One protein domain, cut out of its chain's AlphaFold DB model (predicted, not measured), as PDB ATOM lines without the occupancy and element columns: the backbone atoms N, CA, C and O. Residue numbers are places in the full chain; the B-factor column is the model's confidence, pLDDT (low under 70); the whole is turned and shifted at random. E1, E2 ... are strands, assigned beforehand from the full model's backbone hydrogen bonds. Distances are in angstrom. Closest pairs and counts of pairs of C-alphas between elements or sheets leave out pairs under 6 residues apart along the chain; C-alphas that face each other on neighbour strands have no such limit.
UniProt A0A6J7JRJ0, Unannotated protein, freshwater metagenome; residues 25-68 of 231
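AT A GLANCE: This is residues 25 to 68 of the 231 residues of the protein "Unannotated protein" of freshwater metagenome (UniProt A0A6J7JRJ0). Two strand hairpins, E1 with E2 and E3 with E4, form two separate ribbons, with a gap between their named strands. The link from E2 to E3 joins the ribbons at one end, and the long loop after E3 extends the second ribbon at its other end. The printed part has 44 residues, with four named strands in the order E1, E2, E3, E4 and no named helix; fewer than half of the residues are in named elements, and the class is all strand. Each sheet has two antiparallel strands. The whole is loose, with a radius of gyration of the C-alphas of 12.0 A, and only just elongated, spanning 32 by 21 by 12 A.

IN THESE COORDINATES: E1, residues 26 to 29, begins with C-alpha 26 at (163.765, 214.518, 41.513) and is 10.1 A long from first to last C-alpha. E2, residues 35 to 38, is 9.6 A long. E3, residues 46 to 51, begins with C-alpha 46 at (153.305, 224.192, 41.113) and is 16.4 A long. E4, residues 63 to 68, is 16.8 A long and ends with C-alpha 68 at (156.930, 224.719, 38.751).

HOW THE PARTS SIT: E1 and E2 form an antiparallel hairpin, with 161 degrees between their directions. C-alphas 27 and 37 face each other at 4.6 A, and N 28 and O 36 are within hydrogen-bond range at 2.8 A. E3 and E4 form the other antiparallel hairpin, with 166 degrees between their directions. C-alphas 48 and 66 face each other at 4.4 A, and N 49 and O 65 are within hydrogen-bond range at 2.8 A. E1 is apart from E3 and E4, and E2 is apart from E3 and E4, with no C-alphas within 8 A.

THE WHOLE: The C-alphas of Glu 43 and Gly 54 are the two farthest apart, at 33.3 A. The link from E1 to E2 is tight, that from E2 to E3 is short, and that from E3 to E4 is long, with 11 residues. The printed part has no cut; its mean pLDDT is 87.4, and no printed residue is under 70.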
ATOM      1  N   PRO A  25     162.831 210.151  39.561       84.50
ATOM      2  CA  PRO A  25     162.331 211.105  40.539       84.50
ATOM      3  C   PRO A  25     163.391 212.164  40.872       84.50
ATOM      4  O   PRO A  25     164.572 211.855  41.035       84.50
ATOM      5  N   LEU A  26     162.956 213.413  41.014       85.69
ATOM      6  CA  LEU A  26     163.765 214.518  41.513       85.69
ATOM      7  C   LEU A  26     163.785 214.481  43.043       85.69
ATOM      8  O   LEU A  26     162.734 214.424  43.677       85.69
ATOM      9  N   VAL A  27     164.972 214.555  43.641       89.81
ATOM     10  CA  VAL A  27     165.136 214.608  45.099       89.81
ATOM     11  C   VAL A  27     165.666 215.978  45.495       89.81
ATOM     12  O   VAL A  27     166.686 216.424  44.975       89.81
ATOM     13  N   ILE A  28     164.968 216.644  46.412       90.12
ATOM     14  CA  ILE A  28     165.338 217.958  46.939       90.12
ATOM     15  C   ILE A  28     165.566 217.834  48.432       90.12
ATOM     16  O   ILE A  28     164.658 217.473  49.182       90.12
ATOM     17  N   ASP A  29     166.771 218.185  48.859       91.94
ATOM     18  CA  ASP A  29     167.136 218.196  50.266       91.94
ATOM     19  C   ASP A  29     166.650 219.493  50.922       91.94
ATOM     20  O   ASP A  29     166.923 220.602  50.458       91.94
ATOM     21  N   LEU A  30     165.900 219.346  52.010       90.31
ATOM     22  CA  LEU A  30     165.407 220.441  52.833       90.31
ATOM     23  C   LEU A  30     166.355 220.702  54.015       90.31
ATOM     24  O   LEU A  30     167.029 219.791  54.501       90.31
ATOM     25  N   PRO A  31     166.362 221.933  54.562       84.12
ATOM     26  CA  PRO A  31     167.288 222.365  55.617       84.12
ATOM     27  C   PRO A  31     167.040 221.752  57.011       84.12
ATOM     28  O   PRO A  31     167.539 222.281  58.003       84.12
ATOM     29  N   ASP A  32     166.228 220.704  57.121       83.38
ATOM     30  CA  ASP A  32     165.975 219.932  58.352       83.38
ATOM     31  C   ASP A  32     166.405 218.460  58.189       83.38
ATOM     32  O   ASP A  32     165.966 217.578  58.918       83.38
ATOM     33  N   GLY A  33     167.196 218.158  57.151       86.69
ATOM     34  CA  GLY A  33     167.538 216.783  56.771       86.69
ATOM     35  C   GLY A  33     166.383 216.012  56.120       86.69
ATOM     36  O   GLY A  33     166.564 214.874  55.688       86.69
ATOM     37  N   GLN A  34     165.203 216.625  56.009       88.75
ATOM     38  CA  GLN A  34     164.066 216.089  55.267       88.75
ATOM     39  C   GLN A  34     164.347 216.137  53.760       88.75
ATOM     40  O   GLN A  34     165.054 217.020  53.281       88.75
ATOM     41  N   LYS A  35     163.773 215.208  52.996       92.69
ATOM     42  CA  LYS A  35     163.926 215.157  51.538       92.69
ATOM     43  C   LYS A  35     162.555 215.140  50.880       92.69
ATOM     44  O   LYS A  35     161.679 214.388  51.302       92.69
ATOM     45  N   LEU A  36     162.374 215.948  49.843       90.19
ATOM     46  CA  LEU A  36     161.207 215.880  48.973       90.19
ATOM     47  C   LEU A  36     161.562 215.064  47.743       90.19
ATOM     48  O   LEU A  36     162.448 215.442  46.982       90.19
ATOM     49  N   VAL A  37     160.860 213.951  47.563       91.81
ATOM     50  CA  VAL A  37     160.978 213.107  46.376       91.81
ATOM     51  C   VAL A  37     159.790 213.405  45.474       91.81
ATOM     52  O   VAL A  37     158.639 213.188  45.846       91.81
ATOM     53  N   ILE A  38     160.077 213.937  44.295       89.31
ATOM     54  CA  ILE A  38     159.104 214.425  43.327       89.31
ATOM     55  C   ILE A  38     159.198 213.527  42.093       89.31
ATOM     56  O   ILE A  38     160.213 213.511  41.404       89.31
ATOM     57  N   GLY A  39     158.150 212.746  41.829       87.88
ATOM     58  CA  GLY A  39     158.043 211.928  40.617       87.88
ATOM     59  C   GLY A  39     157.632 212.749  39.390       87.88
ATOM     60  O   GLY A  39     157.820 213.964  39.337       87.88
ATOM     61  N   LYS A  40     157.002 212.100  38.404       85.44
ATOM     62  CA  LYS A  40     156.400 212.808  37.265       85.44
ATOM     63  C   LYS A  40     155.342 213.809  37.738       85.44
ATOM     64  O   LYS A  40     154.315 213.424  38.292       85.44
ATOM     65  N   MET A  41     155.583 215.090  37.475       80.75
ATOM     66  CA  MET A  41     154.611 216.165  37.665       80.75
ATOM     67  C   MET A  41     153.980 216.550  36.331       80.75
ATOM     68  O   MET A  41     154.665 216.607  35.311       80.75
ATOM     69  N   ALA A  42     152.682 216.855  36.345       84.00
ATOM     70  CA  ALA A  42     152.009 217.399  35.174       84.00
ATOM     71  C   ALA A  42     152.498 218.827  34.884       84.00
ATOM     72  O   ALA A  42     152.724 219.617  35.806       84.00
ATOM     73  N   GLU A  43     152.619 219.169  33.604       87.12
ATOM     74  CA  GLU A  43     152.933 220.527  33.160       87.12
ATOM     75  C   GLU A  43     151.928 221.535  33.737       87.12
ATOM     76  O   GLU A  43     150.737 221.257  33.866       87.12
ATOM     77  N   GLY A  44     152.419 222.707  34.134       85.69
ATOM     78  CA  GLY A  44     151.623 223.735  34.804       85.69
ATOM     79  C   GLY A  44     151.364 223.478  36.293       85.69
ATOM     80  O   GLY A  44     150.766 224.330  36.952       85.69
ATOM     81  N   SER A  45     151.826 222.351  36.849       85.50
ATOM     82  CA  SER A  45     151.757 222.097  38.294       85.50
ATOM     83  C   SER A  45     152.815 222.901  39.047       85.50
ATOM     84  O   SER A  45     153.961 223.001  38.600       85.50
ATOM     85  N   VAL A  46     152.432 223.425  40.217       89.81
ATOM     86  CA  VAL A  46     153.305 224.192  41.113       89.81
ATOM     87  C   VAL A  46     153.243 223.609  42.522       89.81
ATOM     88  O   VAL A  46     152.159 223.417  43.070       89.81
ATOM     89  N   ILE A  47     154.406 223.352  43.112       90.56
ATOM     90  CA  ILE A  47     154.562 222.915  44.498       90.56
ATOM     91  C   ILE A  47     155.221 224.050  45.276       90.56
ATOM     92  O   ILE A  47     156.354 224.427  44.985       90.56
ATOM     93  N   GLU A  48     154.523 224.580  46.277       91.75
ATOM     94  CA  GLU A  48     155.112 225.481  47.268       91.75
ATOM     95  C   GLU A  48     155.529 224.674  48.498       91.75
ATOM     96  O   GLU A  48     154.758 223.895  49.058       91.75
ATOM     97  N   VAL A  49     156.766 224.887  48.920       91.19
ATOM     98  CA  VAL A  49     157.375 224.271  50.088       91.19
ATOM     99  C   VAL A  49     157.751 225.389  51.040       91.19
ATOM    100  O   VAL A  49     158.561 226.247  50.702       91.19
ATOM    101  N   ALA A  50     157.184 225.379  52.239       90.75
ATOM    102  CA  ALA A  50     157.560 226.285  53.313       90.75
ATOM    103  C   ALA A  50     158.204 225.475  54.439       90.75
ATOM    104  O   ALA A  50     157.604 224.538  54.956       90.75
ATOM    105  N   THR A  51     159.420 225.846  54.822       89.44
ATOM    106  CA  THR A  51     160.131 225.249  55.955       89.44
ATOM    107  C   THR A  51     160.310 226.307  57.037       89.44
ATOM    108  O   THR A  51     160.796 227.406  56.772       89.44
ATOM    109  N   TRP A  52     159.883 225.998  58.258       89.50
ATOM    110  CA  TRP A  52     160.058 226.845  59.440       89.50
ATOM    111  C   TRP A  52     160.597 226.003  60.601       89.50
ATOM    112  O   TRP A  52     160.678 224.778  60.510       89.50
ATOM    113  N   ARG A  53     161.028 226.654  61.683       84.44
ATOM    114  CA  ARG A  53     161.572 225.966  62.863       84.44
ATOM    115  C   ARG A  53     160.488 225.782  63.928       84.44
ATOM    116  O   ARG A  53     159.715 226.699  64.186       84.44
ATOM    117  N   GLY A  54     160.470 224.614  64.573       83.88
ATOM    118  CA  GLY A  54     159.495 224.259  65.614       83.88
ATOM    119  C   GLY A  54     158.112 223.867  65.071       83.88
ATOM    120  O   GLY A  54     157.907 223.751  63.870       83.88
ATOM    121  N   THR A  55     157.142 223.670  65.966       82.00
ATOM    122  CA  THR A  55     155.753 223.281  65.633       82.00
ATOM    123  C   THR A  55     154.801 224.479  65.475       82.00
ATOM    124  O   THR A  55     153.589 224.306  65.361       82.00
ATOM    125  N   GLY A  56     155.343 225.705  65.500       82.19
ATOM    126  CA  GLY A  56     154.591 226.962  65.435       82.19
ATOM    127  C   GLY A  56     154.120 227.343  64.028       82.19
ATOM    128  O   GLY A  56     154.276 226.589  63.073       82.19
ATOM    129  N   ARG A  57     153.519 228.530  63.893       85.06
ATOM    130  CA  ARG A  57     153.130 229.079  62.582       85.06
ATOM    131  C   ARG A  57     154.358 229.592  61.814       85.06
ATOM    132  O   ARG A  57     155.307 230.032  62.458       85.06
ATOM    133  N   PRO A  58     154.300 229.623  60.470       85.50
ATOM    134  CA  PRO A  58     155.309 230.281  59.646       85.50
ATOM    135  C   PRO A  58     155.594 231.710  60.133       85.50
ATOM    136  O   PRO A  58     154.682 232.536  60.199       85.50
ATOM    137  N   ASP A  59     156.850 231.991  60.476       84.56
ATOM    138  CA  ASP A  59     157.337 233.298  60.920       84.56
ATOM    139  C   ASP A  59     158.299 233.925  59.889       84.56
ATOM    140  O   ASP A  59     158.442 233.436  58.764       84.56
ATOM    141  N   SER A  60     158.981 235.013  60.265       79.81
ATOM    142  CA  SER A  60     159.959 235.706  59.408       79.81
ATOM    143  C   SER A  60     161.177 234.861  59.014       79.81
ATOM    144  O   SER A  60     161.896 235.234  58.092       79.81
ATOM    145  N   ARG A  61     161.410 233.720  59.676       81.56
ATOM    146  CA  ARG A  61     162.495 232.780  59.368       81.56
ATOM    147  C   ARG A  61     162.039 231.657  58.434       81.56
ATOM    148  O   ARG A  61     162.828 230.765  58.125       81.56
ATOM    149  N   THR A  62     160.782 231.683  57.986       88.62
ATOM    150  CA  THR A  62     160.245 230.691  57.052       88.62
ATOM    151  C   THR A  62     160.952 230.790  55.708       88.62
ATOM    152  O   THR A  62     160.876 231.813  55.030       88.62
ATOM    153  N   SER A  63     161.580 229.699  55.284       87.75
ATOM    154  CA  SER A  63     162.151 229.578  53.945       87.75
ATOM    155  C   SER A  63     161.111 228.979  53.008       87.75
ATOM    156  O   SER A  63     160.593 227.892  53.273       87.75
ATOM    157  N   ARG A  64     160.793 229.695  51.926       90.81
ATOM    158  CA  ARG A  64     159.818 229.269  50.919       90.81
ATOM    159  C   ARG A  64     160.511 228.945  49.609       90.81
ATOM    160  O   ARG A  64     161.358 229.706  49.152       90.81
ATOM    161  N   LEU A  65     160.116 227.842  49.004       89.56
ATOM    162  CA  LEU A  65     160.612 227.384  47.722       89.56
ATOM    163  C   LEU A  65     159.413 226.991  46.864       89.56
ATOM    164  O   LEU A  65     158.538 226.263  47.318       89.56
ATOM    165  N   MET A  66     159.356 227.492  45.633       91.12
ATOM    166  CA  MET A  66     158.313 227.140  44.672       91.12
ATOM    167  C   MET A  66     158.934 226.381  43.506       91.12
ATOM    168  O   MET A  66     159.888 226.851  42.891       91.12
ATOM    169  N   LEU A  67     158.372 225.218  43.201       89.44
ATOM    170  CA  LEU A  67     158.759 224.357  42.090       89.44
ATOM    171  C   LEU A  67     157.632 224.327  41.074       89.44
ATOM    172  O   LEU A  67     156.537 223.883  41.402       89.44
ATOM    173  N   GLY A  68     157.891 224.776  39.851       89.00
ATOM    174  CA  GLY A  68     156.930 224.719  38.751       89.00
ATOM    175  C   GLY A  68     157.462 223.879  37.596       89.00
ATOM    176  O   GLY A  68     158.641 223.982  37.264       89.00
TER     177      GLY A  68